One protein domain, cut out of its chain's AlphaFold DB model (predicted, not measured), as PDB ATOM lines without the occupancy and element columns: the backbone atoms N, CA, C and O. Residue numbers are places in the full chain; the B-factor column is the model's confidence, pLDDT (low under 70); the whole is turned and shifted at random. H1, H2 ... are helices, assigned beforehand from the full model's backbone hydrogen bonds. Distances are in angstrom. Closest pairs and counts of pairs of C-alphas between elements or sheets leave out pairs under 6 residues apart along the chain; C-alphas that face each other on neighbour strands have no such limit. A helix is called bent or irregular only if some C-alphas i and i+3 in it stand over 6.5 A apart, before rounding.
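This is residues 176 to 238 of the 687 residues of the protein "Putative ATP/GTP binding membrane protein" of Streptomyces malaysiensis (UniProt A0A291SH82). Three helices, H2, H3 and H4, lie nearly side by side with their centres in a triangle and make a small bundle, in which H4 packs on both H2 and H3 while H2 and H3 are only near each other. The short H1 packs on the first residues of H2, on the side of the bundle away from H4. The printed part has 63 residues with four named helices, H1, H2, H3 and H4 in chain order, and no named strand: the class is all helix. The whole is compact, with a radius of gyration of the C-alphas of 10.4 A, and elongated, spanning 31 by 18 by 17 A.

Begin at Ala 176 and go on to C-alpha 179 at (141.365, 107.711, 69.244), where H1 starts; it holds residues 179 to 183 and is 6.2 A long from first to last C-alpha. Next look for H2, residues 187 to 198, which runs 16.3 A. Then find C-alpha 204 at (133.913, 105.067, 84.241); from there H3 runs to residue 217, over 19.8 A. H4, the longest helix, takes residues 221 to 237 and measures 22.2 A, ending at C-alpha 237 at (133.637, 116.714, 84.899). Near residue 231 you meet a kink of 66 degrees in H4, and the helix is irregular: C-alphas 233 and 236 are 9.5 A apart.

Start with H4, which touches H2 at a shallow tilt of 19 degrees, running the same way; their closest C-alphas, those of Ala 189 and Val 228, are 5.2 A apart. H3 and H4 form a helical hairpin and touch at a shallow tilt of 15 degrees, opposite ways; look at Ser 217 and Arg 223, whose C-alphas are the closest, at 4.8 A. H2 and H3 are near each other, with 5 pairs of C-alphas within 10 A. H1 touches H2, which meets it with residues 187 to 190 alone; the closest C-alphas, of Leu 181 and Ala 190, are 6.0 A apart. H1 and H3 are close but not clearly touching, with the C-alphas of Leu 181 and Trp 214 closest at 7.6 A. H1 and H4 are apart. In the backbones of H1, H2 and H3, every O i to N i+4 pair is within hydrogen-bond range; in H4, 11 of 13 are.

For the greatest distance, go to the C-alphas of Gly 200 and Thr 220, 30.7 A apart. The printed part has no cut, and its three links, H1 to H2, H2 to H3 and H3 to H4, are tight. The mean pLDDT of the printed part is 94.2, and no printed residue is under 70.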
ATOM      1  N   ALA A 176     142.333 104.404  76.115       88.12
ATOM      2  CA  ALA A 176     142.718 105.456  77.060       88.12
ATOM      3  C   ALA A 176     143.168 106.769  76.375       88.12
ATOM      4  O   ALA A 176     143.198 107.828  77.011       88.12
ATOM      5  N   ALA A 177     143.518 106.714  75.085       88.62
ATOM      6  CA  ALA A 177     143.970 107.845  74.275       88.62
ATOM      7  C   ALA A 177     142.847 108.528  73.466       88.62
ATOM      8  O   ALA A 177     143.131 109.470  72.716       88.62
ATOM      9  N   TRP A 178     141.599 108.054  73.599       92.44
ATOM     10  CA  TRP A 178     140.410 108.554  72.894       92.44
ATOM     11  C   TRP A 178     140.606 108.703  71.369       92.44
ATOM     12  O   TRP A 178     140.444 109.793  70.811       92.44
ATOM     13  N   PRO A 179     140.970 107.624  70.651       92.38
ATOM     14  CA  PRO A 179     141.365 107.711  69.244       92.38
ATOM     15  C   PRO A 179     140.239 108.203  68.325       92.38
ATOM     16  O   PRO A 179     140.497 108.919  67.360       92.38
ATOM     17  N   HIS A 180     138.984 107.896  68.653       91.75
ATOM     18  CA  HIS A 180     137.818 108.342  67.893       91.75
ATOM     19  C   HIS A 180     137.553 109.859  68.035       91.75
ATOM     20  O   HIS A 180     137.170 110.489  67.051       91.75
ATOM     21  N   LEU A 181     137.847 110.481  69.190       94.06
ATOM     22  CA  LEU A 181     137.826 111.951  69.339       94.06
ATOM     23  C   LEU A 181     138.887 112.596  68.447       94.06
ATOM     24  O   LEU A 181     138.615 113.587  67.773       94.06
ATOM     25  N   ARG A 182     140.101 112.027  68.413       93.75
ATOM     26  CA  ARG A 182     141.188 112.532  67.556       93.75
ATOM     27  C   ARG A 182     140.811 112.453  66.082       93.75
ATOM     28  O   ARG A 182     140.981 113.437  65.367       93.75
ATOM     29  N   ALA A 183     140.260 111.317  65.655       92.06
ATOM     30  CA  ALA A 183     139.780 111.121  64.291       92.06
ATOM     31  C   ALA A 183     138.671 112.120  63.913       92.06
ATOM     32  O   ALA A 183     138.629 112.584  62.778       92.06
ATOM     33  N   GLY A 184     137.816 112.502  64.866       91.31
ATOM     34  CA  GLY A 184     136.781 113.521  64.678       91.31
ATOM     35  C   GLY A 184     137.234 114.974  64.858       91.31
ATOM     36  O   GLY A 184     136.383 115.852  64.965       91.31
ATOM     37  N   GLY A 185     138.542 115.254  64.928       91.44
ATOM     38  CA  GLY A 185     139.081 116.618  65.038       91.44
ATOM     39  C   GLY A 185     139.141 117.193  66.461       91.44
ATOM     40  O   GLY A 185     139.557 118.334  66.646       91.44
ATOM     41  N   ALA A 186     138.799 116.412  67.487       94.12
ATOM     42  CA  ALA A 186     138.796 116.820  68.894       94.12
ATOM     43  C   ALA A 186     140.084 116.412  69.641       94.12
ATOM     44  O   ALA A 186     140.046 116.000  70.802       94.12
ATOM     45  N   ALA A 187     141.252 116.529  68.995       94.50
ATOM     46  CA  ALA A 187     142.528 116.070  69.559       94.50
ATOM     47  C   ALA A 187     142.885 116.737  70.901       94.50
ATOM     48  O   ALA A 187     143.281 116.051  71.838       94.50
ATOM     49  N   ALA A 188     142.647 118.046  71.036       94.06
ATOM     50  CA  ALA A 188     142.899 118.770  72.285       94.06
ATOM     51  C   ALA A 188     142.006 118.293  73.449       94.06
ATOM     52  O   ALA A 188     142.437 118.282  74.602       94.06
ATOM     53  N   ALA A 189     140.765 117.886  73.156       96.31
ATOM     54  CA  ALA A 189     139.881 117.282  74.149       96.31
ATOM     55  C   ALA A 189     140.388 115.887  74.542       96.31
ATOM     56  O   ALA A 189     140.483 115.591  75.730       96.31
ATOM     57  N   ALA A 190     140.799 115.071  73.564       96.19
ATOM     58  CA  ALA A 190     141.403 113.763  73.813       96.19
ATOM     59  C   ALA A 190     142.649 113.863  74.714       96.19
ATOM     60  O   ALA A 190     142.742 113.137  75.698       96.19
ATOM     61  N   ASP A 191     143.564 114.802  74.445       95.44
ATOM     62  CA  ASP A 191     144.761 115.028  75.273       95.44
ATOM     63  C   ASP A 191     144.400 115.397  76.721       95.44
ATOM     64  O   ASP A 191     144.943 114.830  77.674       95.44
ATOM     65  N   ARG A 192     143.439 116.315  76.898       96.44
ATOM     66  CA  ARG A 192     142.943 116.729  78.219       96.44
ATOM     67  C   ARG A 192     142.368 115.543  78.995       96.44
ATOM     68  O   ARG A 192     142.688 115.378  80.171       96.44
ATOM     69  N   LEU A 193     141.546 114.725  78.344       97.00
ATOM     70  CA  LEU A 193     140.883 113.567  78.945       97.00
ATOM     71  C   LEU A 193     141.857 112.438  79.270       97.00
ATOM     72  O   LEU A 193     141.787 111.873  80.360       97.00
ATOM     73  N   SER A 194     142.808 112.145  78.384       95.19
ATOM     74  CA  SER A 194     143.883 111.193  78.670       95.19
ATOM     75  C   SER A 194     144.721 111.637  79.869       95.19
ATOM     76  O   SER A 194     145.055 110.812  80.713       95.19
ATOM     77  N   GLY A 195     145.002 112.938  80.005       94.00
ATOM     78  CA  GLY A 195     145.679 113.488  81.181       94.00
ATOM     79  C   GLY A 195     144.879 113.321  82.481       94.00
ATOM     80  O   GLY A 195     145.443 112.931  83.502       94.00
ATOM     81  N   GLU A 196     143.567 113.574  82.459       95.50
ATOM     82  CA  GLU A 196     142.672 113.354  83.611       95.50
ATOM     83  C   GLU A 196     142.580 111.869  84.004       95.50
ATOM     84  O   GLU A 196     142.630 111.540  85.191       95.50
ATOM     85  N   LEU A 197     142.495 110.977  83.013       94.38
ATOM     86  CA  LEU A 197     142.487 109.527  83.203       94.38
ATOM     87  C   LEU A 197     143.794 109.041  83.839       94.38
ATOM     88  O   LEU A 197     143.760 108.313  84.830       94.38
ATOM     89  N   LEU A 198     144.941 109.467  83.299       91.44
ATOM     90  CA  LEU A 198     146.262 109.106  83.818       91.44
ATOM     91  C   LEU A 198     146.504 109.650  85.231       91.44
ATOM     92  O   LEU A 198     147.173 109.003  86.029       91.44
ATOM     93  N   ALA A 199     145.921 110.804  85.552       92.19
ATOM     94  CA  ALA A 199     145.975 111.386  86.886       92.19
ATOM     95  C   ALA A 199     144.941 110.803  87.871       92.19
ATOM     96  O   ALA A 199     144.862 111.276  89.003       92.19
ATOM     97  N   GLY A 200     144.133 109.818  87.458       91.62
ATOM     98  CA  GLY A 200     143.147 109.160  88.319       91.62
ATOM     99  C   GLY A 200     141.949 110.034  88.709       91.62
ATOM    100  O   GLY A 200     141.289 109.748  89.702       91.62
ATOM    101  N   ARG A 201     141.660 111.102  87.955       93.38
ATOM    102  CA  ARG A 201     140.554 112.041  88.233       93.38
ATOM    103  C   ARG A 201     139.269 111.736  87.461       93.38
ATOM    104  O   ARG A 201     138.299 112.482  87.585       93.38
ATOM    105  N   MET A 202     139.268 110.678  86.656       95.06
ATOM    106  CA  MET A 202     138.155 110.255  85.806       95.06
ATOM    107  C   MET A 202     137.578 108.930  86.308       95.06
ATOM    108  O   MET A 202     138.341 108.004  86.581       95.06
ATOM    109  N   THR A 203     136.251 108.839  86.392       93.94
ATOM    110  CA  THR A 203     135.513 107.594  86.646       93.94
ATOM    111  C   THR A 203     135.018 106.978  85.333       93.94
ATOM    112  O   THR A 203     135.027 107.613  84.276       93.94
ATOM    113  N   ASP A 204     134.591 105.720  85.368       94.19
ATOM    114  CA  ASP A 204     133.913 105.067  84.241       94.19
ATOM    115  C   ASP A 204     132.556 105.718  83.911       94.19
ATOM    116  O   ASP A 204     132.178 105.763  82.742       94.19
ATOM    117  N   VAL A 205     131.860 106.292  84.904       95.81
ATOM    118  CA  VAL A 205     130.658 107.121  84.692       95.81
ATOM    119  C   VAL A 205     131.003 108.350  83.854       95.81
ATOM    120  O   VAL A 205     130.308 108.644  82.883       95.81
ATOM    121  N   ASP A 206     132.094 109.051  84.180       96.56
ATOM    122  CA  ASP A 206     132.548 110.199  83.388       96.56
ATOM    123  C   ASP A 206     132.931 109.790  81.969       96.56
ATOM    124  O   ASP A 206     132.571 110.474  81.012       96.56
ATOM    125  N   GLN A 207     133.639 108.665  81.828       95.56
ATOM    126  CA  GLN A 207     134.017 108.133  80.524       95.56
ATOM    127  C   GLN A 207     132.771 107.863  79.671       95.56
ATOM    128  O   GLN A 207     132.698 108.341  78.539       95.56
ATOM    129  N   ALA A 208     131.766 107.175  80.220       95.50
ATOM    130  CA  ALA A 208     130.516 106.886  79.524       95.50
ATOM    131  C   ALA A 208     129.708 108.158  79.197       95.50
ATOM    132  O   ALA A 208     129.093 108.239  78.132       95.50
ATOM    133  N   ARG A 209     129.737 109.165  80.078       96.19
ATOM    134  CA  ARG A 209     129.069 110.462  79.884       96.19
ATOM    135  C   ARG A 209     129.682 111.272  78.753       96.19
ATOM    136  O   ARG A 209     128.975 111.790  77.894       96.19
ATOM    137  N   ILE A 210     131.007 111.348  78.735       96.69
ATOM    138  CA  ILE A 210     131.759 112.056  77.700       96.69
ATOM    139  C   ILE A 210     131.621 111.343  76.355       96.69
ATOM    140  O   ILE A 210     131.421 112.007  75.342       96.69
ATOM    141  N   GLU A 211     131.660 110.008  76.346       94.88
ATOM    142  CA  GLU A 211     131.393 109.203  75.151       94.88
ATOM    143  C   GLU A 211     130.005 109.514  74.574       94.88
ATOM    144  O   GLU A 211     129.861 109.760  73.376       94.88
ATOM    145  N   ARG A 212     128.975 109.586  75.427       93.31
ATOM    146  CA  ARG A 212     127.619 109.947  75.004       93.31
ATOM    147  C   ARG A 212     127.555 111.358  74.414       93.31
ATOM    148  O   ARG A 212     126.999 111.531  73.330       93.31
ATOM    149  N   ALA A 213     128.134 112.346  75.097       94.69
ATOM    150  CA  ALA A 213     128.164 113.734  74.630       94.69
ATOM    151  C   ALA A 213     128.929 113.879  73.301       94.69
ATOM    152  O   ALA A 213     128.537 114.659  72.427       94.69
ATOM    153  N   TRP A 214     129.990 113.091  73.110       95.50
ATOM    154  CA  TRP A 214     130.708 113.018  71.843       95.50
ATOM    155  C   TRP A 214     129.821 112.466  70.724       95.50
ATOM    156  O   TRP A 214     129.743 113.080  69.662       95.50
ATOM    157  N   GLN A 215     129.096 111.369  70.960       92.31
ATOM    158  CA  GLN A 215     128.183 110.778  69.972       92.31
ATOM    159  C   GLN A 215     127.063 111.740  69.533       92.31
ATOM    160  O   GLN A 215     126.667 111.715  68.373       92.31
ATOM    161  N   GLU A 216     126.569 112.605  70.426       90.19
ATOM    162  CA  GLU A 216     125.583 113.657  70.094       90.19
ATOM    163  C   GLU A 216     126.174 114.822  69.286       90.19
ATOM    164  O   GLU A 216     125.471 115.494  68.520       90.19
ATOM    165  N   SER A 217     127.467 115.079  69.484       93.06
ATOM    166  CA  SER A 217     128.194 116.185  68.861       93.06
ATOM    167  C   SER A 217     128.799 115.799  67.509       93.06
ATOM    168  O   SER A 217     128.953 116.649  66.628       93.06
ATOM    169  N   ALA A 218     129.141 114.520  67.344       85.06
ATOM    170  CA  ALA A 218     129.782 113.977  66.159       85.06
ATOM    171  C   ALA A 218     128.953 114.265  64.896       85.06
ATOM    172  O   ALA A 218     127.732 114.131  64.871       85.06
ATOM    173  N   GLY A 219     129.634 114.690  63.830       83.94
ATOM    174  CA  GLY A 219     129.012 115.000  62.538       83.94
ATOM    175  C   GLY A 219     128.550 116.450  62.354       83.94
ATOM    176  O   GLY A 219     128.236 116.825  61.231       83.94
ATOM    177  N   THR A 220     128.563 117.293  63.398       92.88
ATOM    178  CA  THR A 220     128.287 118.739  63.272       92.88
ATOM    179  C   THR A 220     129.487 119.566  63.757       92.88
ATOM    180  O   THR A 220     129.765 119.556  64.957       92.88
ATOM    181  N   PRO A 221     130.189 120.322  62.884       93.31
ATOM    182  CA  PRO A 221     131.407 121.052  63.260       93.31
ATOM    183  C   PRO A 221     131.239 122.009  64.449       93.31
ATOM    184  O   PRO A 221     132.094 122.052  65.331       93.31
ATOM    185  N   GLU A 222     130.118 122.730  64.520       94.94
ATOM    186  CA  GLU A 222     129.821 123.650  65.628       94.94
ATOM    187  C   GLU A 222     129.676 122.917  66.969       94.94
ATOM    188  O   GLU A 222     130.221 123.356  67.983       94.94
ATOM    189  N   ARG A 223     129.005 121.756  66.976       94.88
ATOM    190  CA  ARG A 223     128.857 120.930  68.185       94.88
ATOM    191  C   ARG A 223     130.183 120.315  68.612       94.88
ATOM    192  O   ARG A 223     130.469 120.271  69.803       94.88
ATOM    193  N   VAL A 224     131.022 119.908  67.657       96.06
ATOM    194  CA  VAL A 224     132.390 119.440  67.939       96.06
ATOM    195  C   VAL A 224     133.221 120.552  68.587       96.06
ATOM    196  O   VAL A 224     133.901 120.302  69.582       96.06
ATOM    197  N   ALA A 225     133.145 121.787  68.084       95.62
ATOM    198  CA  ALA A 225     133.849 122.923  68.681       95.62
ATOM    199  C   ALA A 225     133.360 123.222  70.110       95.62
ATOM    200  O   ALA A 225     134.183 123.403  71.013       95.62
ATOM    201  N   ALA A 226     132.041 123.204  70.336       96.75
ATOM    202  CA  ALA A 226     131.447 123.365  71.664       96.75
ATOM    203  C   ALA A 226     131.885 122.252  72.631       96.75
ATOM    204  O   ALA A 226     132.269 122.535  73.766       96.75
ATOM    205  N   PHE A 227     131.923 121.003  72.158       97.81
ATOM    206  CA  PHE A 227     132.426 119.860  72.918       97.81
ATOM    207  C   PHE A 227     133.884 120.031  73.330       97.81
ATOM    208  O   PHE A 227     134.229 119.856  74.500       97.81
ATOM    209  N   VAL A 228     134.748 120.435  72.397       97.62
ATOM    210  CA  VAL A 228     136.160 120.685  72.701       97.62
ATOM    211  C   VAL A 228     136.308 121.802  73.735       97.62
ATOM    212  O   VAL A 228     137.104 121.662  74.664       97.62
ATOM    213  N   ALA A 229     135.553 122.895  73.606       97.44
ATOM    214  CA  ALA A 229     135.593 124.002  74.558       97.44
ATOM    215  C   ALA A 229     135.168 123.562  75.970       97.44
ATOM    216  O   ALA A 229     135.870 123.854  76.942       97.44
ATOM    217  N   GLU A 230     134.077 122.802  76.080       97.75
ATOM    218  CA  GLU A 230     133.563 122.310  77.359       97.75
ATOM    219  C   GLU A 230     134.525 121.321  78.030       97.75
ATOM    220  O   GLU A 230     134.851 121.474  79.208       97.75
ATOM    221  N   VAL A 231     135.070 120.358  77.283       97.81
ATOM    222  CA  VAL A 231     136.061 119.408  77.816       97.81
ATOM    223  C   VAL A 231     137.350 120.117  78.235       97.81
ATOM    224  O   VAL A 231     137.952 119.761  79.248       97.81
ATOM    225  N   ARG A 232     137.788 121.155  77.511       97.19
ATOM    226  CA  ARG A 232     138.953 121.953  77.932       97.19
ATOM    227  C   ARG A 232     138.701 122.673  79.255       97.19
ATOM    228  O   ARG A 232     139.608 122.710  80.085       97.19
ATOM    229  N   ARG A 233     137.491 123.202  79.453       97.00
ATOM    230  CA  ARG A 233     137.078 123.922  80.665       97.00
ATOM    231  C   ARG A 233     136.928 122.991  81.870       97.00
ATOM    232  O   ARG A 233     137.505 123.257  82.920       97.00
ATOM    233  N   SER A 234     136.185 121.900  81.709       96.31
ATOM    234  CA  SER A 234     135.713 121.056  82.818       96.31
ATOM    235  C   SER A 234     136.448 119.713  82.937       96.31
ATOM    236  O   SER A 234     136.321 119.020  83.945       96.31
ATOM    237  N   GLY A 235     137.247 119.322  81.939       96.19
ATOM    238  CA  GLY A 235     137.955 118.037  81.919       96.19
ATOM    239  C   GLY A 235     136.997 116.847  82.015       96.19
ATOM    240  O   GLY A 235     135.979 116.802  81.329       96.19
ATOM    241  N   ALA A 236     137.307 115.894  82.900       95.56
ATOM    242  CA  ALA A 236     136.462 114.724  83.151       95.56
ATOM    243  C   ALA A 236     135.077 115.072  83.739       95.56
ATOM    244  O   ALA A 236     134.151 114.276  83.634       95.56
ATOM    245  N   ALA A 237     134.909 116.260  84.332       95.94
ATOM    246  CA  ALA A 237     133.637 116.714  84.899       95.94
ATOM    247  C   ALA A 237     132.709 117.394  83.869       95.94
ATOM    248  O   ALA A 237     131.658 117.909  84.241       95.94
ATOM    249  N   ALA A 238     133.090 117.417  82.587       96.31
ATOM    250  CA  ALA A 238     132.265 117.961  81.512       96.31
ATOM    251  C   ALA A 238     130.887 117.275  81.430       96.31
ATOM    252  O   ALA A 238     130.746 116.088  81.753       96.31
TER     253      ALA A 238